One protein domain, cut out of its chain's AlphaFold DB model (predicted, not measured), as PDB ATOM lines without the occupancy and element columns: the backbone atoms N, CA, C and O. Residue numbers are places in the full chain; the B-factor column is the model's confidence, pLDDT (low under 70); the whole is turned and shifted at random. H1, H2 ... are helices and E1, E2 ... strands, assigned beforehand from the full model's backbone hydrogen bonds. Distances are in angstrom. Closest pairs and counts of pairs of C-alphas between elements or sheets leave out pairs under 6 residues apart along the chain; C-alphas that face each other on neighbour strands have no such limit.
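This is residues 36 to 52, 69 to 108 and 130 to 235 of the 243 residues of an uncharacterized protein of Phytophthora sojae (strain P6497) (UniProt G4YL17). A strongly twisted wall of four strands, E1 to E4, has H4 packed over E3 and E4, while H1, the longest helix, runs between the sheet and H5, which lies side by side with H1. H2 folds back from the end of H1 as a helical hairpin, H3 lies near H2, and H6 and H7 lie towards opposite ends of the longest axis. The printed part has 163 residues with seven named helices and four named strands, in the order E1 E2 H1 H2 H3 E3 H4 H5 H6 E4 H7; the sheet is mixed, in the order E1, E2, E3, E4, and the class is mixed, helices and strands. The whole is only just compact, close to loose, with a radius of gyration of the C-alphas of 18.0 A, and its C-alphas span 56 by 38 by 26 A.

In the sheet, E1, residues 38 to 41, and E2, residues 45 to 48, form an antiparallel hairpin, with N 39 and O 47 within hydrogen-bond range at 2.9 A. E3, residues 146 to 152, is parallel to E2, with N 46 and O 146 2.8 A apart. E4, residues 213 to 218, is parallel to E3, with N 149 and O 214 3.0 A apart. E1 and E4 are the edge strands, and residues 39 to 40 of E1 also pair, parallel, with residues 105 to 106. H4, residues 163 to 171, is on the sheet at a height of 9.7 A, over E3 and E4, and runs along the strands at 11 degrees to E3 on the local plane. H1, residues 71 to 89, is the hub, touching three helices, and is only just not on the sheet, with 4 pairs of C-alphas within 10 A. With its residues 73 to 77 alone H1 only just touches H4, with 3 pairs of C-alphas within 8 A, at a steep tilt of 46 degrees; the closest C-alphas, of Arg 77 and Phe 170, are 7.5 A apart. H5, residues 182 to 193, touches H1 at a shallow tilt of 6 degrees, the same way, closest at the C-alphas of Leu 82 and Lys 188, 6.6 A. H2, residues 91 to 100, touches residues 83 to 87 of H1 at a steep tilt of 41 degrees, opposite ways; the closest C-alphas, of His 87 and Trp 94, are 5.1 A apart. H3, residues 130 to 137, and H2 are near each other, with 8 pairs of C-alphas within 10 A. H7, residues 225 to 235, is close to but not clearly touching H4, with the closest C-alphas, of Val 164 and Leu 235, 7.9 A apart. H6, residues 197 to 201, touches no helix and is apart from H1, but only just, at 8.2 A. E3, H4, H5, H6 and E4 form a strand-helix-strand unit, two parallel neighbour strands with helices between them along the chain. In each of the seven helices every O i to N i+4 pair is within hydrogen-bond range.

E1 begins at C-alpha 38, (181.097, 225.300, 171.409). H1 measures 27.2 A from first to last C-alpha and begins at C-alpha 71, (197.238, 223.721, 161.514). E3 measures 19.8 A, H5 16.7 A and E4 15.7 A. H7 measures 15.6 A and ends at C-alpha 235, (193.522, 247.424, 170.017).

The two C-alphas farthest apart, those of Glu 197 and Asn 224, are 57.8 A apart. Residues 53 to 68 are not printed, with 17.0 A between C-alphas 52 and 69, nor are residues 109 to 129, with 12.8 A between C-alphas 108 and 130. Of the links that are printed whole, H6 to E4, with 11 residues, is long. The mean pLDDT of the printed part is 76.2; 61 residues are under 70, among them residues 130 to 144, 198 to 213 and 217 to 235.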
ATOM      1  N   GLU A  36     182.774 219.478 171.550       88.62
ATOM      2  CA  GLU A  36     182.859 219.985 172.928       88.62
ATOM      3  C   GLU A  36     183.506 221.372 173.077       88.62
ATOM      4  O   GLU A  36     183.839 221.794 174.185       88.62
ATOM      5  N   ARG A  37     183.708 222.096 171.972       90.50
ATOM      6  CA  ARG A  37     184.359 223.416 171.972       90.50
ATOM      7  C   ARG A  37     183.402 224.568 171.747       90.50
ATOM      8  O   ARG A  37     183.845 225.710 171.721       90.50
ATOM      9  N   LEU A  38     182.126 224.283 171.534       91.38
ATOM     10  CA  LEU A  38     181.097 225.300 171.409       91.38
ATOM     11  C   LEU A  38     180.263 225.293 172.683       91.38
ATOM     12  O   LEU A  38     179.770 224.242 173.094       91.38
ATOM     13  N   MET A  39     180.097 226.469 173.274       89.25
ATOM     14  CA  MET A  39     179.250 226.680 174.439       89.25
ATOM     15  C   MET A  39     178.245 227.786 174.140       89.25
ATOM     16  O   MET A  39     178.617 228.842 173.630       89.25
ATOM     17  N   VAL A  40     176.972 227.554 174.442       86.56
ATOM     18  CA  VAL A  40     175.960 228.611 174.423       86.56
ATOM     19  C   VAL A  40     176.149 229.467 175.665       86.56
ATOM     20  O   VAL A  40     176.045 228.965 176.785       86.56
ATOM     21  N   ILE A  41     176.407 230.752 175.446       84.38
ATOM     22  CA  ILE A  41     176.463 231.771 176.493       84.38
ATOM     23  C   ILE A  41     175.269 232.715 176.360       84.38
ATOM     24  O   ILE A  41     174.626 232.809 175.310       84.38
ATOM     25  N   SER A  42     174.986 233.450 177.431       78.00
ATOM     26  CA  SER A  42     173.912 234.446 177.457       78.00
ATOM     27  C   SER A  42     173.972 235.423 176.262       78.00
ATOM     28  O   SER A  42     175.012 236.019 175.979       78.00
ATOM     29  N   GLY A  43     172.834 235.653 175.597       72.75
ATOM     30  CA  GLY A  43     172.695 236.671 174.545       72.75
ATOM     31  C   GLY A  43     172.989 236.207 173.114       72.75
ATOM     32  O   GLY A  43     173.470 237.013 172.314       72.75
ATOM     33  N   ASP A  44     172.678 234.950 172.789       76.50
ATOM     34  CA  ASP A  44     172.709 234.378 171.431       76.50
ATOM     35  C   ASP A  44     174.117 234.171 170.852       76.50
ATOM     36  O   ASP A  44     174.295 234.061 169.633       76.50
ATOM     37  N   TYR A  45     175.140 234.147 171.710       82.56
ATOM     38  CA  TYR A  45     176.519 233.899 171.300       82.56
ATOM     39  C   TYR A  45     176.924 232.450 171.569       82.56
ATOM     40  O   TYR A  45     176.579 231.848 172.584       82.56
ATOM     41  N   LEU A  46     177.715 231.912 170.645       87.94
ATOM     42  CA  LEU A  46     178.446 230.665 170.803       87.94
ATOM     43  C   LEU A  46     179.884 230.999 171.202       87.94
ATOM     44  O   LEU A  46     180.653 231.509 170.384       87.94
ATOM     45  N   GLU A  47     180.258 230.732 172.446       89.31
ATOM     46  CA  GLU A  47     181.651 230.807 172.871       89.31
ATOM     47  C   GLU A  47     182.434 229.639 172.261       89.31
ATOM     48  O   GLU A  47     182.044 228.476 172.375       89.31
ATOM     49  N   VAL A  48     183.536 229.957 171.578       89.81
ATOM     50  CA  VAL A  48     184.461 228.964 171.031       89.81
ATOM     51  C   VAL A  48     185.601 228.779 172.019       89.81
ATOM     52  O   VAL A  48     186.493 229.623 172.128       89.81
ATOM     53  N   LEU A  49     185.579 227.653 172.723       88.12
ATOM     54  CA  LEU A  49     186.564 227.309 173.734       88.12
ATOM     55  C   LEU A  49     187.929 227.019 173.094       88.12
ATOM     56  O   LEU A  49     188.051 226.372 172.037       88.12
ATOM     57  N   GLU A  50     188.986 227.488 173.755       83.12
ATOM     58  CA  GLU A  50     190.343 227.078 173.410       83.12
ATOM     59  C   GLU A  50     190.482 225.557 173.583       83.12
ATOM     60  O   GLU A  50     189.861 224.972 174.476       83.12
ATOM     61  N   PRO A  51     191.257 224.881 172.716       79.62
ATOM     62  CA  PRO A  51     191.544 223.467 172.908       79.62
ATOM     63  C   PRO A  51     192.096 223.239 174.310       79.62
ATOM     64  O   PRO A  51     193.012 223.944 174.736       79.62
ATOM     65  N   ASP A  52     191.576 222.227 175.007       72.75
ATOM     66  CA  ASP A  52     192.102 221.862 176.315       72.75
ATOM     67  C   ASP A  52     193.603 221.568 176.181       72.75
ATOM     68  O   ASP A  52     194.022 220.585 175.558       72.75
ATOM     69  N   TYR A  69     200.921 229.656 162.433       63.28
ATOM     70  CA  TYR A  69     199.626 229.207 162.938       63.28
ATOM     71  C   TYR A  69     199.643 227.692 162.994       63.28
ATOM     72  O   TYR A  69     200.074 227.051 162.028       63.28
ATOM     73  N   GLU A  70     199.245 227.148 164.136       70.56
ATOM     74  CA  GLU A  70     199.106 225.711 164.233       70.56
ATOM     75  C   GLU A  70     198.030 225.310 163.220       70.56
ATOM     76  O   GLU A  70     197.030 226.012 163.060       70.56
ATOM     77  N   ASP A  71     198.219 224.199 162.506       77.94
ATOM     78  CA  ASP A  71     197.238 223.721 161.514       77.94
ATOM     79  C   ASP A  71     195.820 223.605 162.123       77.94
ATOM     80  O   ASP A  71     194.805 223.714 161.432       77.94
ATOM     81  N   TYR A  72     195.766 223.456 163.449       82.62
ATOM     82  CA  TYR A  72     194.583 223.490 164.296       82.62
ATOM     83  C   TYR A  72     193.763 224.789 164.202       82.62
ATOM     84  O   TYR A  72     192.530 224.747 164.112       82.62
ATOM     85  N   ASP A  73     194.426 225.944 164.202       83.62
ATOM     86  CA  ASP A  73     193.775 227.251 164.134       83.62
ATOM     87  C   ASP A  73     193.028 227.366 162.804       83.62
ATOM     88  O   ASP A  73     191.815 227.591 162.759       83.62
ATOM     89  N   TRP A  74     193.723 227.095 161.700       86.44
ATOM     90  CA  TRP A  74     193.116 227.144 160.374       86.44
ATOM     91  C   TRP A  74     191.956 226.181 160.211       86.44
ATOM     92  O   TRP A  74     190.929 226.552 159.643       86.44
ATOM     93  N   ARG A  75     192.063 224.983 160.775       89.88
ATOM     94  CA  ARG A  75     190.968 224.020 160.723       89.88
ATOM     95  C   ARG A  75     189.755 224.469 161.535       89.88
ATOM     96  O   ARG A  75     188.627 224.278 161.087       89.88
ATOM     97  N   THR A  76     189.975 225.109 162.684       90.25
ATOM     98  CA  THR A  76     188.901 225.714 163.490       90.25
ATOM     99  C   THR A  76     188.207 226.828 162.706       90.25
ATOM    100  O   THR A  76     186.980 226.856 162.637       90.25
ATOM    101  N   ARG A  77     188.974 227.704 162.043       89.12
ATOM    102  CA  ARG A  77     188.429 228.751 161.162       89.12
ATOM    103  C   ARG A  77     187.533 228.162 160.075       89.12
ATOM    104  O   ARG A  77     186.407 228.619 159.895       89.12
ATOM    105  N   GLU A  78     188.043 227.166 159.354       92.81
ATOM    106  CA  GLU A  78     187.312 226.491 158.280       92.81
ATOM    107  C   GLU A  78     186.011 225.876 158.798       92.81
ATOM    108  O   GLU A  78     184.962 226.040 158.177       92.81
ATOM    109  N   ALA A  79     186.058 225.221 159.960       94.44
ATOM    110  CA  ALA A  79     184.897 224.592 160.572       94.44
ATOM    111  C   ALA A  79     183.791 225.595 160.916       94.44
ATOM    112  O   ALA A  79     182.623 225.368 160.594       94.44
ATOM    113  N   LEU A  80     184.161 226.732 161.507       92.00
ATOM    114  CA  LEU A  80     183.223 227.805 161.832       92.00
ATOM    115  C   LEU A  80     182.605 228.410 160.571       92.00
ATOM    116  O   LEU A  80     181.395 228.611 160.504       92.00
ATOM    117  N   GLU A  81     183.410 228.650 159.536       90.94
ATOM    118  CA  GLU A  81     182.908 229.182 158.269       90.94
ATOM    119  C   GLU A  81     181.937 228.209 157.579       90.94
ATOM    120  O   GLU A  81     180.908 228.631 157.044       90.94
ATOM    121  N   LEU A  82     182.218 226.902 157.631       94.25
ATOM    122  CA  LEU A  82     181.302 225.871 157.138       94.25
ATOM    123  C   LEU A  82     180.001 225.842 157.947       94.25
ATOM    124  O   LEU A  82     178.938 225.784 157.336       94.25
ATOM    125  N   LEU A  83     180.049 225.949 159.279       92.69
ATOM    126  CA  LEU A  83     178.851 226.047 160.128       92.69
ATOM    127  C   LEU A  83     177.966 227.225 159.724       92.69
ATOM    128  O   LEU A  83     176.764 227.047 159.530       92.69
ATOM    129  N   VAL A  84     178.544 228.412 159.529       90.19
ATOM    130  CA  VAL A  84     177.763 229.584 159.105       90.19
ATOM    131  C   VAL A  84     177.156 229.382 157.718       90.19
ATOM    132  O   VAL A  84     176.008 229.762 157.474       90.19
ATOM    133  N   LEU A  85     177.892 228.741 156.806       90.75
ATOM    134  CA  LEU A  85     177.351 228.375 155.501       90.75
ATOM    135  C   LEU A  85     176.183 227.399 155.626       90.75
ATOM    136  O   LEU A  85     175.166 227.618 154.971       90.75
ATOM    137  N   VAL A  86     176.283 226.374 156.477       91.75
ATOM    138  CA  VAL A  86     175.162 225.455 156.714       91.75
ATOM    139  C   VAL A  86     173.964 226.208 157.278       91.75
ATOM    140  O   VAL A  86     172.886 226.068 156.715       91.75
ATOM    141  N   HIS A  87     174.142 227.072 158.282       88.81
ATOM    142  CA  HIS A  87     173.062 227.921 158.807       88.81
ATOM    143  C   HIS A  87     172.363 228.708 157.686       88.81
ATOM    144  O   HIS A  87     171.136 228.739 157.601       88.81
ATOM    145  N   SER A  88     173.144 229.290 156.769       84.56
ATOM    146  CA  SER A  88     172.615 230.099 155.665       84.56
ATOM    147  C   SER A  88     171.820 229.307 154.616       84.56
ATOM    148  O   SER A  88     170.986 229.887 153.921       84.56
ATOM    149  N   VAL A  89     172.084 228.001 154.484       86.94
ATOM    150  CA  VAL A  89     171.457 227.118 153.485       86.94
ATOM    151  C   VAL A  89     170.338 226.279 154.096       86.94
ATOM    152  O   VAL A  89     169.302 226.078 153.468       86.94
ATOM    153  N   ASN A  90     170.542 225.774 155.309       88.00
ATOM    154  CA  ASN A  90     169.630 224.895 156.020       88.00
ATOM    155  C   ASN A  90     169.796 225.074 157.540       88.00
ATOM    156  O   ASN A  90     170.579 224.379 158.189       88.00
ATOM    157  N   ASN A  91     169.009 225.989 158.111       84.81
ATOM    158  CA  ASN A  91     169.031 226.279 159.545       84.81
ATOM    159  C   ASN A  91     168.677 225.059 160.421       84.81
ATOM    160  O   ASN A  91     169.242 224.873 161.493       84.81
ATOM    161  N   GLN A  92     167.781 224.184 159.952       85.06
ATOM    162  CA  GLN A  92     167.411 222.976 160.701       85.06
ATOM    163  C   GLN A  92     168.584 222.000 160.802       85.06
ATOM    164  O   GLN A  92     168.856 221.456 161.871       85.06
ATOM    165  N   ALA A  93     169.306 221.803 159.697       89.81
ATOM    166  CA  ALA A  93     170.518 220.999 159.703       89.81
ATOM    167  C   ALA A  93     171.595 221.615 160.595       89.81
ATOM    168  O   ALA A  93     172.278 220.887 161.303       89.81
ATOM    169  N   TRP A  94     171.733 222.941 160.593       90.25
ATOM    170  CA  TRP A  94     172.696 223.628 161.448       90.25
ATOM    171  C   TRP A  94     172.469 223.343 162.937       90.25
ATOM    172  O   TRP A  94     173.400 222.895 163.603       90.25
ATOM    173  N   ALA A  95     171.239 223.507 163.433       86.19
ATOM    174  CA  ALA A  95     170.908 223.221 164.831       86.19
ATOM    175  C   ALA A  95     171.205 221.755 165.193       86.19
ATOM    176  O   ALA A  95     171.837 221.470 166.210       86.19
ATOM    177  N   LYS A  96     170.835 220.824 164.305       89.31
ATOM    178  CA  LYS A  96     171.122 219.395 164.473       89.31
ATOM    179  C   LYS A  96     172.628 219.108 164.537       89.31
ATOM    180  O   LYS A  96     173.077 218.343 165.382       89.31
ATOM    181  N   LEU A  97     173.418 219.727 163.662       92.12
ATOM    182  CA  LEU A  97     174.872 219.545 163.615       92.12
ATOM    183  C   LEU A  97     175.575 220.099 164.853       92.12
ATOM    184  O   LEU A  97     176.545 219.494 165.310       92.12
ATOM    185  N   LEU A  98     175.101 221.221 165.399       90.44
ATOM    186  CA  LEU A  98     175.631 221.757 166.649       90.44
ATOM    187  C   LEU A  98     175.458 220.763 167.801       90.44
ATOM    188  O   LEU A  98     176.432 220.452 168.485       90.44
ATOM    189  N   LEU A  99     174.252 220.222 167.969       88.81
ATOM    190  CA  LEU A  99     173.953 219.272 169.039       88.81
ATOM    191  C   LEU A  99     174.668 217.933 168.829       88.81
ATOM    192  O   LEU A  99     175.386 217.463 169.703       88.81
ATOM    193  N   GLU A 100     174.509 217.318 167.654       90.38
ATOM    194  CA  GLU A 100     174.921 215.926 167.444       90.38
ATOM    195  C   GLU A 100     176.390 215.760 167.056       90.38
ATOM    196  O   GLU A 100     176.995 214.736 167.367       90.38
ATOM    197  N   LYS A 101     176.959 216.715 166.311       92.62
ATOM    198  CA  LYS A 101     178.313 216.581 165.747       92.62
ATOM    199  C   LYS A 101     179.332 217.483 166.433       92.62
ATOM    200  O   LYS A 101     180.508 217.139 166.436       92.62
ATOM    201  N   CYS A 102     178.902 218.622 166.974       91.44
ATOM    202  CA  CYS A 102     179.783 219.533 167.708       91.44
ATOM    203  C   CYS A 102     179.677 219.363 169.229       91.44
ATOM    204  O   CYS A 102     180.458 219.994 169.935       91.44
ATOM    205  N   ALA A 103     178.755 218.530 169.729       91.56
ATOM    206  CA  ALA A 103     178.513 218.338 171.160       91.56
ATOM    207  C   ALA A 103     178.398 219.685 171.900       91.56
ATOM    208  O   ALA A 103     179.150 219.961 172.837       91.56
ATOM    209  N   LEU A 104     177.518 220.555 171.387       87.75
ATOM    210  CA  LEU A 104     177.255 221.884 171.937       87.75
ATOM    211  C   LEU A 104     176.905 221.791 173.430       87.75
ATOM    212  O   LEU A 104     176.020 221.021 173.798       87.75
ATOM    213  N   ARG A 105     177.587 222.592 174.253       88.44
ATOM    214  CA  ARG A 105     177.394 222.671 175.709       88.44
ATOM    215  C   ARG A 105     176.621 223.920 176.109       88.44
ATOM    216  O   ARG A 105     176.594 224.899 175.357       88.44
ATOM    217  N   PHE A 106     176.075 223.920 177.317       85.31
ATOM    218  CA  PHE A 106     175.392 225.078 177.896       85.31
ATOM    219  C   PHE A 106     176.120 225.561 179.153       85.31
ATOM    220  O   PHE A 106     176.582 224.749 179.949       85.31
ATOM    221  N   GLU A 107     176.200 226.882 179.348       83.75
ATOM    222  CA  GLU A 107     176.869 227.513 180.503       83.75
ATOM    223  C   GLU A 107     176.389 226.942 181.858       83.75
ATOM    224  O   GLU A 107     177.181 226.777 182.780       83.75
ATOM    225  N   ASN A 108     175.116 226.543 181.957       76.81
ATOM    226  CA  ASN A 108     174.509 226.025 183.189       76.81
ATOM    227  C   ASN A 108     174.846 224.553 183.507       76.81
ATOM    228  O   ASN A 108     174.529 224.084 184.599       76.81
ATOM    229  N   ALA A 130     164.438 221.453 176.039       63.50
ATOM    230  CA  ALA A 130     164.289 222.897 176.210       63.50
ATOM    231  C   ALA A 130     164.913 223.673 175.039       63.50
ATOM    232  O   ALA A 130     164.228 224.494 174.439       63.50
ATOM    233  N   PHE A 131     166.142 223.341 174.627       60.19
ATOM    234  CA  PHE A 131     166.788 223.961 173.465       60.19
ATOM    235  C   PHE A 131     166.062 223.652 172.152       60.19
ATOM    236  O   PHE A 131     165.922 224.521 171.294       60.19
ATOM    237  N   THR A 132     165.571 222.420 171.987       61.38
ATOM    238  CA  THR A 132     164.788 222.047 170.800       61.38
ATOM    239  C   THR A 132     163.484 222.844 170.749       61.38
ATOM    240  O   THR A 132     163.146 223.391 169.701       61.38
ATOM    241  N   LEU A 133     162.787 222.970 171.882       57.41
ATOM    242  CA  LEU A 133     161.574 223.772 172.017       57.41
ATOM    243  C   LEU A 133     161.847 225.258 171.800       57.41
ATOM    244  O   LEU A 133     161.063 225.896 171.112       57.41
ATOM    245  N   GLU A 134     162.941 225.801 172.327       55.94
ATOM    246  CA  GLU A 134     163.328 227.207 172.167       55.94
ATOM    247  C   GLU A 134     163.711 227.513 170.714       55.94
ATOM    248  O   GLU A 134     163.158 228.436 170.118       55.94
ATOM    249  N   CYS A 135     164.495 226.647 170.063       52.41
ATOM    250  CA  CYS A 135     164.773 226.729 168.624       52.41
ATOM    251  C   CYS A 135     163.504 226.606 167.760       52.41
ATOM    252  O   CYS A 135     163.415 227.201 166.680       52.41
ATOM    253  N   GLU A 136     162.516 225.816 168.191       54.84
ATOM    254  CA  GLU A 136     161.221 225.702 167.518       54.84
ATOM    255  C   GLU A 136     160.298 226.904 167.787       54.84
ATOM    256  O   GLU A 136     159.513 227.269 166.902       54.84
ATOM    257  N   HIS A 137     160.396 227.529 168.965       47.31
ATOM    258  CA  HIS A 137     159.608 228.697 169.369       47.31
ATOM    259  C   HIS A 137     160.145 229.993 168.744       47.31
ATOM    260  O   HIS A 137     159.359 230.828 168.301       47.31
ATOM    261  N   GLU A 138     161.464 230.127 168.588       44.94
ATOM    262  CA  GLU A 138     162.146 231.278 167.975       44.94
ATOM    263  C   GLU A 138     162.180 231.242 166.437       44.94
ATOM    264  O   GLU A 138     163.013 231.865 165.774       44.94
ATOM    265  N   ARG A 139     161.197 230.581 165.818       45.62
ATOM    266  CA  ARG A 139     160.978 230.604 164.363       45.62
ATOM    267  C   ARG A 139     160.800 232.005 163.758       45.62
ATOM    268  O   ARG A 139     160.765 232.114 162.533       45.62
ATOM    269  N   GLU A 140     160.697 233.060 164.567       45.09
ATOM    270  CA  GLU A 140     160.608 234.441 164.085       45.09
ATOM    271  C   GLU A 140     161.965 235.154 163.948       45.09
ATOM    272  O   GLU A 140     162.077 236.032 163.089       45.09
ATOM    273  N   VAL A 141     163.020 234.747 164.671       44.66
ATOM    274  CA  VAL A 141     164.390 235.245 164.442       44.66
ATOM    275  C   VAL A 141     165.393 234.117 164.716       44.66
ATOM    276  O   VAL A 141     165.774 233.922 165.862       44.66
ATOM    277  N   PRO A 142     165.854 233.369 163.698       53.78
ATOM    278  CA  PRO A 142     166.893 232.370 163.917       53.78
ATOM    279  C   PRO A 142     168.145 233.049 164.479       53.78
ATOM    280  O   PRO A 142     168.581 234.072 163.931       53.78
ATOM    281  N   LEU A 143     168.704 232.461 165.543       58.66
ATOM    282  CA  LEU A 143     170.008 232.792 166.114       58.66
ATOM    283  C   LEU A 143     171.027 232.845 164.978       58.66
ATOM    284  O   LEU A 143     171.560 231.833 164.527       58.66
ATOM    285  N   SER A 144     171.261 234.044 164.451       69.44
ATOM    286  CA  SER A 144     172.296 234.227 163.448       69.44
ATOM    287  C   SER A 144     173.601 233.843 164.125       69.44
ATOM    288  O   SER A 144     173.856 234.378 165.197       69.44
ATOM    289  N   PRO A 145     174.417 232.947 163.560       76.12
ATOM    290  CA  PRO A 145     175.570 232.406 164.257       76.12
ATOM    291  C   PRO A 145     176.515 233.548 164.635       76.12
ATOM    292  O   PRO A 145     177.141 234.169 163.769       76.12
ATOM    293  N   ARG A 146     176.583 233.846 165.935       82.62
ATOM    294  CA  ARG A 146     177.522 234.806 166.512       82.62
ATOM    295  C   ARG A 146     178.510 234.032 167.346       82.62
ATOM    296  O   ARG A 146     178.104 233.236 168.184       82.62
ATOM    297  N   PHE A 147     179.795 234.268 167.121       85.12
ATOM    298  CA  PHE A 147     180.830 233.560 167.857       85.12
ATOM    299  C   PHE A 147     181.562 234.527 168.775       85.12
ATOM    300  O   PHE A 147     181.966 235.621 168.370       85.12
ATOM    301  N   GLN A 148     181.732 234.115 170.021       84.75
ATOM    302  CA  GLN A 148     182.555 234.803 170.996       84.75
ATOM    303  C   GLN A 148     183.846 234.019 171.194       84.75
ATOM    304  O   GLN A 148     183.839 232.799 171.319       84.75
ATOM    305  N   PHE A 149     184.964 234.734 171.217       82.50
ATOM    306  CA  PHE A 149     186.266 234.159 171.515       82.50
ATOM    307  C   PHE A 149     186.790 234.833 172.768       82.50
ATOM    308  O   PHE A 149     187.025 236.048 172.790       82.50
ATOM    309  N   ARG A 150     186.961 234.045 173.824       79.62
ATOM    310  CA  ARG A 150     187.599 234.502 175.049       79.62
ATOM    311  C   ARG A 150     189.079 234.190 174.971       79.62
ATOM    312  O   ARG A 150     189.476 233.069 174.675       79.62
ATOM    313  N   VAL A 151     189.894 235.206 175.220       71.88
ATOM    314  CA  VAL A 151     191.343 235.086 175.103       71.88
ATOM    315  C   VAL A 151     191.975 235.575 176.384       71.88
ATOM    316  O   VAL A 151     191.892 236.754 176.740       71.88
ATOM    317  N   LEU A 152     192.642 234.654 177.067       69.19
ATOM    318  CA  LEU A 152     193.443 234.978 178.232       69.19
ATOM    319  C   LEU A 152     194.774 235.555 177.758       69.19
ATOM    320  O   LEU A 152     195.624 234.854 177.202       69.19
ATOM    321  N   ILE A 153     194.980 236.852 177.983       69.00
ATOM    322  CA  ILE A 153     196.272 237.470 177.686       69.00
ATOM    323  C   ILE A 153     197.241 237.103 178.810       69.00
ATOM    324  O   ILE A 153     197.300 237.735 179.866       69.00
ATOM    325  N   GLY A 154     198.001 236.033 178.574       68.81
ATOM    326  CA  GLY A 154     199.146 235.658 179.394       68.81
ATOM    327  C   GLY A 154     200.329 236.619 179.233       68.81
ATOM    328  O   GLY A 154     200.287 237.592 178.475       68.81
ATOM    329  N   ARG A 155     201.438 236.332 179.928       67.88
ATOM    330  CA  ARG A 155     202.692 237.072 179.718       67.88
ATOM    331  C   ARG A 155     203.144 236.891 178.270       67.88
ATOM    332  O   ARG A 155     203.499 235.790 177.860       67.88
ATOM    333  N   GLN A 156     203.152 237.980 177.506       67.25
ATOM    334  CA  GLN A 156     203.652 237.960 176.141       67.25
ATOM    335  C   GLN A 156     205.174 237.789 176.157       67.25
ATOM    336  O   GLN A 156     205.902 238.611 176.712       67.25
ATOM    337  N   HIS A 157     205.656 236.717 175.535       72.88
ATOM    338  CA  HIS A 157     207.084 236.523 175.324       72.88
ATOM    339  C   HIS A 157     207.562 237.373 174.145       72.88
ATOM    340  O   HIS A 157     206.899 237.450 173.107       72.88
ATOM    341  N   THR A 158     208.725 237.999 174.298       75.44
ATOM    342  CA  THR A 158     209.369 238.775 173.235       75.44
ATOM    343  C   THR A 158     209.541 237.908 171.987       75.44
ATOM    344  O   THR A 158     210.029 236.787 172.078       75.44
ATOM    345  N   GLY A 159     209.119 238.407 170.824       77.69
ATOM    346  CA  GLY A 159     209.183 237.671 169.554       77.69
ATOM    347  C   GLY A 159     207.965 236.794 169.238       77.69
ATOM    348  O   GLY A 159     207.834 236.364 168.094       77.69
ATOM    349  N   LYS A 160     207.035 236.582 170.185       75.44
ATOM    350  CA  LYS A 160     205.747 235.926 169.905       75.44
ATOM    351  C   LYS A 160     204.675 236.948 169.523       75.44
ATOM    352  O   LYS A 160     204.585 238.033 170.109       75.44
ATOM    353  N   LEU A 161     203.838 236.584 168.549       73.25
ATOM    354  CA  LEU A 161     202.638 237.355 168.222       73.25
ATOM    355  C   LEU A 161     201.748 237.442 169.462       73.25
ATOM    356  O   LEU A 161     201.532 236.433 170.138       73.25
ATOM    357  N   SER A 162     201.230 238.638 169.756       75.06
ATOM    358  CA  SER A 162     200.232 238.773 170.815       75.06
ATOM    359  C   SER A 162     199.012 237.915 170.458       75.06
ATOM    360  O   SER A 162     198.697 237.786 169.270       75.06
ATOM    361  N   PRO A 163     198.297 237.346 171.444       73.19
ATOM    362  CA  PRO A 163     197.064 236.606 171.176       73.19
ATOM    363  C   PRO A 163     196.095 237.422 170.311       73.19
ATOM    364  O   PRO A 163     195.575 236.937 169.312       73.19
ATOM    365  N   VAL A 164     195.973 238.719 170.597       72.75
ATOM    366  CA  VAL A 164     195.186 239.667 169.800       72.75
ATOM    367  C   VAL A 164     195.661 239.749 168.344       72.75
ATOM    368  O   VAL A 164     194.844 239.733 167.427       72.75
ATOM    369  N   ALA A 165     196.972 239.828 168.096       76.31
ATOM    370  CA  ALA A 165     197.513 239.850 166.738       76.31
ATOM    371  C   ALA A 165     197.270 238.524 166.001       76.31
ATOM    372  O   ALA A 165     196.966 238.551 164.806       76.31
ATOM    373  N   LYS A 166     197.364 237.384 166.702       75.81
ATOM    374  CA  LYS A 166     197.017 236.067 166.146       75.81
ATOM    375  C   LYS A 166     195.559 236.048 165.694       75.81
ATOM    376  O   LYS A 166     195.299 235.767 164.530       75.81
ATOM    377  N   TRP A 167     194.630 236.465 166.553       74.44
ATOM    378  CA  TRP A 167     193.202 236.527 166.225       74.44
ATOM    379  C   TRP A 167     192.874 237.519 165.113       74.44
ATOM    380  O   TRP A 167     192.094 237.221 164.209       74.44
ATOM    381  N   LYS A 168     193.513 238.689 165.126       74.31
ATOM    382  CA  LYS A 168     193.347 239.682 164.065       74.31
ATOM    383  C   LYS A 168     193.717 239.093 162.708       74.31
ATOM    384  O   LYS A 168     192.946 239.193 161.766       74.31
ATOM    385  N   ASN A 169     194.864 238.438 162.611       76.44
ATOM    386  CA  ASN A 169     195.284 237.765 161.386       76.44
ATOM    387  C   ASN A 169     194.409 236.546 161.050       76.44
ATOM    388  O   ASN A 169     194.180 236.265 159.874       76.44
ATOM    389  N   PHE A 170     193.905 235.844 162.067       75.31
ATOM    390  CA  PHE A 170     193.010 234.703 161.914       75.31
ATOM    391  C   PHE A 170     191.701 235.087 161.215       75.31
ATOM    392  O   PHE A 170     191.290 234.409 160.274       75.31
ATOM    393  N   PHE A 171     191.076 236.199 161.616       72.62
ATOM    394  CA  PHE A 171     189.811 236.657 161.030       72.62
ATOM    395  C   PHE A 171     189.985 237.582 159.824       72.62
ATOM    396  O   PHE A 171     189.168 237.560 158.902       72.62
ATOM    397  N   LEU A 172     191.055 238.376 159.774       72.56
ATOM    398  CA  LEU A 172     191.301 239.296 158.668       72.56
ATOM    399  C   LEU A 172     192.085 238.588 157.555       72.56
ATOM    400  O   LEU A 172     193.311 238.506 157.549       72.56
ATOM    401  N   SER A 173     191.346 238.086 156.564       61.72
ATOM    402  CA  SER A 173     191.879 237.366 155.394       61.72
ATOM    403  C   SER A 173     192.924 238.140 154.582       61.72
ATOM    404  O   SER A 173     193.750 237.526 153.920       61.72
ATOM    405  N   HIS A 174     192.912 239.475 154.624       65.31
ATOM    406  CA  HIS A 174     193.830 240.312 153.847       65.31
ATOM    407  C   HIS A 174     195.216 240.475 154.487       65.31
ATOM    408  O   HIS A 174     196.129 240.966 153.826       65.31
ATOM    409  N   THR A 175     195.383 240.081 155.753       61.50
ATOM    410  CA  THR A 175     196.675 240.133 156.456       61.50
ATOM    411  C   THR A 175     197.240 238.747 156.757       61.50
ATOM    412  O   THR A 175     198.404 238.647 157.139       61.50
ATOM    413  N   SER A 176     196.458 237.677 156.568       68.62
ATOM    414  CA  SER A 176     196.937 236.306 156.752       68.62
ATOM    415  C   SER A 176     197.582 235.743 155.487       68.62
ATOM    416  O   SER A 176     197.122 235.941 154.367       68.62
ATOM    417  N   ASN A 177     198.634 234.950 155.680       77.31
ATOM    418  CA  ASN A 177     199.193 234.037 154.678       77.31
ATOM    419  C   ASN A 177     198.373 232.736 154.556       77.31
ATOM    420  O   ASN A 177     198.902 231.711 154.127       77.31
ATOM    421  N   TYR A 178     197.106 232.762 154.978       83.50
ATOM    422  CA  TYR A 178     196.233 231.599 154.994       83.50
ATOM    423  C   TYR A 178     195.901 231.165 153.565       83.50
ATOM    424  O   TYR A 178     195.473 231.971 152.736       83.50
ATOM    425  N   GLN A 179     196.082 229.874 153.296       87.62
ATOM    426  CA  GLN A 179     195.614 229.225 152.079       87.62
ATOM    427  C   GLN A 179     194.597 228.150 152.470       87.62
ATOM    428  O   GLN A 179     194.945 227.271 153.260       87.62
ATOM    429  N   PRO A 180     193.358 228.210 151.950       90.31
ATOM    430  CA  PRO A 180     192.334 227.231 152.282       90.31
ATOM    431  C   PRO A 180     192.706 225.828 151.819       90.31
ATOM    432  O   PRO A 180     193.267 225.659 150.731       90.31
ATOM    433  N   SER A 181     192.332 224.825 152.616       93.31
ATOM    434  CA  SER A 181     192.512 223.430 152.223       93.31
ATOM    435  C   SER A 181     191.650 223.084 150.991       93.31
ATOM    436  O   SER A 181     190.534 223.604 150.840       93.31
ATOM    437  N   PRO A 182     192.129 222.225 150.070       95.88
ATOM    438  CA  PRO A 182     191.328 221.769 148.932       95.88
ATOM    439  C   PRO A 182     189.996 221.135 149.354       95.88
ATOM    440  O   PRO A 182     188.969 221.359 148.709       95.88
ATOM    441  N   GLU A 183     190.008 220.383 150.454       96.62
ATOM    442  CA  GLU A 183     188.843 219.735 151.049       96.62
ATOM    443  C   GLU A 183     187.816 220.770 151.511       96.62
ATOM    444  O   GLU A 183     186.623 220.606 151.257       96.62
ATOM    445  N   PHE A 184     188.263 221.868 152.124       95.50
ATOM    446  CA  PHE A 184     187.378 222.949 152.553       95.50
ATOM    447  C   PHE A 184     186.728 223.647 151.363       95.50
ATOM    448  O   PHE A 184     185.520 223.889 151.365       95.50
ATOM    449  N   VAL A 185     187.497 223.928 150.308       95.69
ATOM    450  CA  VAL A 185     186.957 224.526 149.080       95.69
ATOM    451  C   VAL A 185     185.884 223.628 148.458       95.69
ATOM    452  O   VAL A 185     184.850 224.130 148.003       95.69
ATOM    453  N   ASP A 186     186.102 222.313 148.449       96.81
ATOM    454  CA  ASP A 186     185.119 221.360 147.943       96.81
ATOM    455  C   ASP A 186     183.874 221.276 148.837       96.81
ATOM    456  O   ASP A 186     182.748 221.362 148.337       96.81
ATOM    457  N   ALA A 187     184.059 221.229 150.159       96.56
ATOM    458  CA  ALA A 187     182.967 221.239 151.125       96.56
ATOM    459  C   ALA A 187     182.075 222.475 150.952       96.56
ATOM    460  O   ALA A 187     180.863 222.335 150.797       96.56
ATOM    461  N   LYS A 188     182.655 223.681 150.859       94.88
ATOM    462  CA  LYS A 188     181.892 224.913 150.587       94.88
ATOM    463  C   LYS A 188     181.082 224.816 149.303       94.88
ATOM    464  O   LYS A 188     179.903 225.163 149.291       94.88
ATOM    465  N   ARG A 189     181.701 224.346 148.214       94.62
ATOM    466  CA  ARG A 189     181.019 224.179 146.923       94.62
ATOM    467  C   ARG A 189     179.825 223.240 147.061       94.62
ATOM    468  O   ARG A 189     178.761 223.532 146.520       94.62
ATOM    469  N   ARG A 190     179.990 222.144 147.802       95.06
ATOM    470  CA  ARG A 190     178.931 221.168 148.057       95.06
ATOM    471  C   ARG A 190     177.783 221.758 148.878       95.06
ATOM    472  O   ARG A 190     176.641 221.583 148.469       95.06
ATOM    473  N   ILE A 191     178.063 222.508 149.949       92.81
ATOM    474  CA  ILE A 191     177.028 223.207 150.737       92.81
ATOM    475  C   ILE A 191     176.243 224.178 149.844       92.81
ATOM    476  O   ILE A 191     175.015 224.173 149.834       92.81
ATOM    477  N   LEU A 192     176.939 224.987 149.041       89.88
ATOM    478  CA  LEU A 192     176.295 225.954 148.145       89.88
ATOM    479  C   LEU A 192     175.438 225.276 147.064       89.88
ATOM    480  O   LEU A 192     174.409 225.816 146.667       89.88
ATOM    481  N   ALA A 193     175.822 224.081 146.610       90.25
ATOM    482  CA  ALA A 193     175.033 223.303 145.658       90.25
ATOM    483  C   ALA A 193     173.741 222.719 146.263       90.25
ATOM    484  O   ALA A 193     172.822 222.403 145.507       90.25
ATOM    485  N   MET A 194     173.655 222.601 147.595       88.81
ATOM    486  CA  MET A 194     172.470 222.117 148.321       88.81
ATOM    487  C   MET A 194     171.378 223.182 148.493       88.81
ATOM    488  O   MET A 194     170.314 222.876 149.024       88.81
ATOM    489  N   GLN A 195     171.614 224.421 148.055       82.38
ATOM    490  CA  GLN A 195     170.597 225.471 148.075       82.38
ATOM    491  C   GLN A 195     169.398 225.094 147.195       82.38
ATOM    492  O   GLN A 195     169.569 224.698 146.039       82.38
ATOM    493  N   ASP A 196     168.189 225.265 147.734       74.56
ATOM    494  CA  ASP A 196     166.940 225.086 146.992       74.56
ATOM    495  C   ASP A 196     166.891 226.034 145.775       74.56
ATOM    496  O   ASP A 196     167.427 227.145 145.802       74.56
ATOM    497  N   GLU A 197     166.219 225.623 144.703       71.88
ATOM    498  CA  GLU A 197     165.941 226.447 143.525       71.88
ATOM    499  C   GLU A 197     165.216 227.752 143.887       71.88
ATOM    500  O   GLU A 197     165.423 228.782 143.242       71.88
ATOM    501  N   GLU A 198     164.397 227.749 144.942       64.94
ATOM    502  CA  GLU A 198     163.781 228.972 145.467       64.94
ATOM    503  C   GLU A 198     164.816 229.915 146.108       64.94
ATOM    504  O   GLU A 198     164.802 231.124 145.861       64.94
ATOM    505  N   PHE A 199     165.795 229.361 146.828       64.31
ATOM    506  CA  PHE A 199     166.938 230.108 147.362       64.31
ATOM    507  C   PHE A 199     167.861 230.632 146.256       64.31
ATOM    508  O   PHE A 199     168.375 231.743 146.361       64.31
ATOM    509  N   LYS A 200     168.033 229.886 145.158       67.44
ATOM    510  CA  LYS A 200     168.804 230.343 143.986       67.44
ATOM    511  C   LYS A 200     168.154 231.544 143.296       67.44
ATOM    512  O   LYS A 200     168.865 232.396 142.765       67.44
ATOM    513  N   LYS A 201     166.818 231.636 143.310       69.94
ATOM    514  CA  LYS A 201     166.074 232.787 142.760       69.94
ATOM    515  C   LYS A 201     166.214 234.035 143.627       69.94
ATOM    516  O   LYS A 201     166.296 235.141 143.092       69.94
ATOM    517  N   HIS A 202     166.272 233.859 144.945       61.22
ATOM    518  CA  HIS A 202     166.428 234.942 145.910       61.22
ATOM    519  C   HIS A 202     167.537 234.605 146.905       61.22
ATOM    520  O   HIS A 202     167.230 234.204 148.030       61.22
ATOM    521  N   PRO A 203     168.818 234.763 146.516       60.28
ATOM    522  CA  PRO A 203     169.926 234.456 147.404       60.28
ATOM    523  C   PRO A 203     169.838 235.358 148.635       60.28
ATOM    524  O   PRO A 203     170.158 236.544 148.583       60.28
ATOM    525  N   ARG A 204     169.365 234.784 149.745       60.50
ATOM    526  CA  ARG A 204     169.376 235.422 151.068       60.50
ATOM    527  C   ARG A 204     170.761 235.370 151.702       60.50
ATOM    528  O   ARG A 204     170.998 236.061 152.681       60.50
ATOM    529  N   VAL A 205     171.661 234.562 151.138       55.56
ATOM    530  CA  VAL A 205     173.048 234.462 151.582       55.56
ATOM    531  C   VAL A 205     173.793 235.718 151.125       55.56
ATOM    532  O   VAL A 205     173.908 235.952 149.915       55.56
ATOM    533  N   PRO A 206     174.301 236.542 152.053       55.75
ATOM    534  CA  PRO A 206     175.160 237.662 151.709       55.75
ATOM    535  C   PRO A 206     176.364 237.174 150.893       55.75
ATOM    536  O   PRO A 206     176.925 236.114 151.165       55.75
ATOM    537  N   ARG A 207     176.805 237.956 149.898       53.59
ATOM    538  CA  ARG A 207     178.017 237.635 149.109       53.59
ATOM    539  C   ARG A 207     179.279 237.525 149.976       53.59
ATOM    540  O   ARG A 207     180.255 236.914 149.554       53.59
ATOM    541  N   SER A 208     179.242 238.124 151.160       57.59
ATOM    542  CA  SER A 208     180.245 238.033 152.211       57.59
ATOM    543  C   SER A 208     179.549 237.661 153.513       57.59
ATOM    544  O   SER A 208     178.700 238.405 153.993       57.59
ATOM    545  N   ILE A 209     179.905 236.513 154.079       60.47
ATOM    546  CA  ILE A 209     179.486 236.150 155.430       60.47
ATOM    547  C   ILE A 209     180.363 236.948 156.391       60.47
ATOM    548  O   ILE A 209     181.566 236.709 156.487       60.47
ATOM    549  N   GLU A 210     179.762 237.923 157.062       64.75
ATOM    550  CA  GLU A 210     180.390 238.595 158.192       64.75
ATOM    551  C   GLU A 210     180.103 237.761 159.433       64.75
ATOM    552  O   GLU A 210     178.949 237.582 159.818       64.75
ATOM    553  N   ILE A 211     181.156 237.201 160.023       65.94
ATOM    554  CA  ILE A 211     181.062 236.494 161.294       65.94
ATOM    555  C   ILE A 211     181.289 237.549 162.380       65.94
ATOM    556  O   ILE A 211     182.423 238.025 162.501       65.94
ATOM    557  N   PRO A 212     180.257 237.976 163.131       65.12
ATOM    558  CA  PRO A 212     180.473 238.886 164.241       65.12
ATOM    559  C   PRO A 212     181.309 238.152 165.289       65.12
ATOM    560  O   PRO A 212     180.929 237.081 165.764       65.12
ATOM    561  N   VAL A 213     182.466 238.731 165.599       65.19
ATOM    562  CA  VAL A 213     183.415 238.221 166.583       65.19
ATOM    563  C   VAL A 213     183.456 239.203 167.742       65.19
ATOM    564  O   VAL A 213     183.841 240.360 167.561       65.19
ATOM    565  N   SER A 214     183.070 238.737 168.928       70.81
ATOM    566  CA  SER A 214     183.363 239.435 170.179       70.81
ATOM    567  C   SER A 214     184.665 238.884 170.751       70.81
ATOM    568  O   SER A 214     184.822 237.665 170.856       70.81
ATOM    569  N   LEU A 215     185.602 239.772 171.084       68.81
ATOM    570  CA  LEU A 215     186.866 239.414 171.721       68.81
ATOM    571  C   LEU A 215     186.834 239.894 173.169       68.81
ATOM    572  O   LEU A 215     186.950 241.094 173.430       68.81
ATOM    573  N   GLU A 216     186.709 238.956 174.103       73.69
ATOM    574  CA  GLU A 216     186.819 239.263 175.526       73.69
ATOM    575  C   GLU A 216     188.267 239.067 175.979       73.69
ATOM    576  O   GLU A 216     188.800 237.954 175.987       73.69
ATOM    577  N   VAL A 217     188.907 240.176 176.348       67.50
ATOM    578  CA  VAL A 217     190.269 240.192 176.874       67.50
ATOM    579  C   VAL A 217     190.204 240.217 178.392       67.50
ATOM    580  O   VAL A 217     189.875 241.239 178.994       67.50
ATOM    581  N   SER A 218     190.566 239.100 179.013       68.94
ATOM    582  CA  SER A 218     190.744 239.013 180.460       68.94
ATOM    583  C   SER A 218     192.231 238.933 180.801       68.94
ATOM    584  O   SER A 218     193.031 238.317 180.092       68.94
ATOM    585  N   MET A 219     192.615 239.604 181.889       64.44
ATOM    586  CA  MET A 219     193.969 239.530 182.426       64.44
ATOM    587  C   MET A 219     193.944 238.911 183.824       64.44
ATOM    588  O   MET A 219     193.049 239.225 184.616       64.44
ATOM    589  N   PRO A 220     194.929 238.066 184.176       66.38
ATOM    590  CA  PRO A 220     195.045 237.567 185.537       66.38
ATOM    591  C   PRO A 220     195.230 238.745 186.503       66.38
ATOM    592  O   PRO A 220     195.922 239.719 186.183       66.38
ATOM    593  N   ARG A 221     194.629 238.650 187.698       62.00
ATOM    594  CA  ARG A 221     194.611 239.715 188.726       62.00
ATOM    595  C   ARG A 221     196.001 240.235 189.131       62.00
ATOM    596  O   ARG A 221     196.097 241.309 189.710       62.00
ATOM    597  N   GLU A 222     197.063 239.502 188.809       66.62
ATOM    598  CA  GLU A 222     198.460 239.829 189.123       66.62
ATOM    599  C   GLU A 222     199.240 240.464 187.952       66.62
ATOM    600  O   GLU A 222     200.461 240.617 188.016       66.62
ATOM    601  N   SER A 223     198.571 240.814 186.852       58.38
ATOM    602  CA  SER A 223     199.225 241.380 185.667       58.38
ATOM    603  C   SER A 223     199.595 242.864 185.830       58.38
ATOM    604  O   SER A 223     198.866 243.675 186.402       58.38
ATOM    605  N   ASN A 224     200.783 243.215 185.332       61.88
ATOM    606  CA  ASN A 224     201.396 244.533 185.470       61.88
ATOM    607  C   ASN A 224     200.724 245.564 184.535       61.88
ATOM    608  O   ASN A 224     200.458 245.248 183.373       61.88
ATOM    609  N   LYS A 225     200.493 246.803 185.004       68.69
ATOM    610  CA  LYS A 225     199.794 247.884 184.259       68.69
ATOM    611  C   LYS A 225     200.384 248.165 182.869       68.69
ATOM    612  O   LYS A 225     199.661 248.582 181.969       68.69
ATOM    613  N   ASP A 226     201.672 247.895 182.681       65.12
ATOM    614  CA  ASP A 226     202.370 248.100 181.409       65.12
ATOM    615  C   ASP A 226     201.836 247.198 180.281       65.12
ATOM    616  O   ASP A 226     201.791 247.613 179.124       65.12
ATOM    617  N   VAL A 227     201.359 245.992 180.612       64.94
ATOM    618  CA  VAL A 227     200.781 245.050 179.633       64.94
ATOM    619  C   VAL A 227     199.432 245.555 179.123       64.94
ATOM    620  O   VAL A 227     199.137 245.443 177.932       64.94
ATOM    621  N   TRP A 228     198.635 246.170 180.003       66.50
ATOM    622  CA  TRP A 228     197.343 246.751 179.640       66.50
ATOM    623  C   TRP A 228     197.491 247.891 178.636       66.50
ATOM    624  O   TRP A 228     196.765 247.939 177.644       66.50
ATOM    625  N   ASN A 229     198.448 248.788 178.873       67.50
ATOM    626  CA  ASN A 229     198.672 249.939 178.002       67.50
ATOM    627  C   ASN A 229     199.109 249.495 176.600       67.50
ATOM    628  O   ASN A 229     198.552 249.975 175.617       67.50
ATOM    629  N   ALA A 230     200.006 248.508 176.504       64.19
ATOM    630  CA  ALA A 230     200.428 247.943 175.223       64.19
ATOM    631  C   ALA A 230     199.278 247.239 174.476       64.19
ATOM    632  O   ALA A 230     199.140 247.389 173.262       64.19
ATOM    633  N   CYS A 231     198.419 246.497 175.188       61.66
ATOM    634  CA  CYS A 231     197.253 245.850 174.578       61.66
ATOM    635  C   CYS A 231     196.201 246.868 174.120       61.66
ATOM    636  O   CYS A 231     195.651 246.726 173.030       61.66
ATOM    637  N   SER A 232     195.946 247.904 174.921       66.38
ATOM    638  CA  SER A 232     194.964 248.953 174.615       66.38
ATOM    639  C   SER A 232     195.390 249.786 173.406       66.38
ATOM    640  O   SER A 232     194.585 250.020 172.508       66.38
ATOM    641  N   GLU A 233     196.673 250.157 173.337       66.06
ATOM    642  CA  GLU A 233     197.256 250.859 172.189       66.06
ATOM    643  C   GLU A 233     197.174 250.006 170.913       66.06
ATOM    644  O   GLU A 233     196.768 250.497 169.860       66.06
ATOM    645  N   PHE A 234     197.457 248.703 171.010       58.88
ATOM    646  CA  PHE A 234     197.353 247.781 169.875       58.88
ATOM    647  C   PHE A 234     195.910 247.575 169.389       58.88
ATOM    648  O   PHE A 234     195.667 247.435 168.187       58.88
ATOM    649  N   LEU A 235     194.949 247.554 170.313       62.31
ATOM    650  CA  LEU A 235     193.522 247.424 170.017       62.31
ATOM    651  C   LEU A 235     192.885 248.738 169.542       62.31
ATOM    652  O   LEU A 235     191.723 248.731 169.143       62.31
TER     653      LEU A 235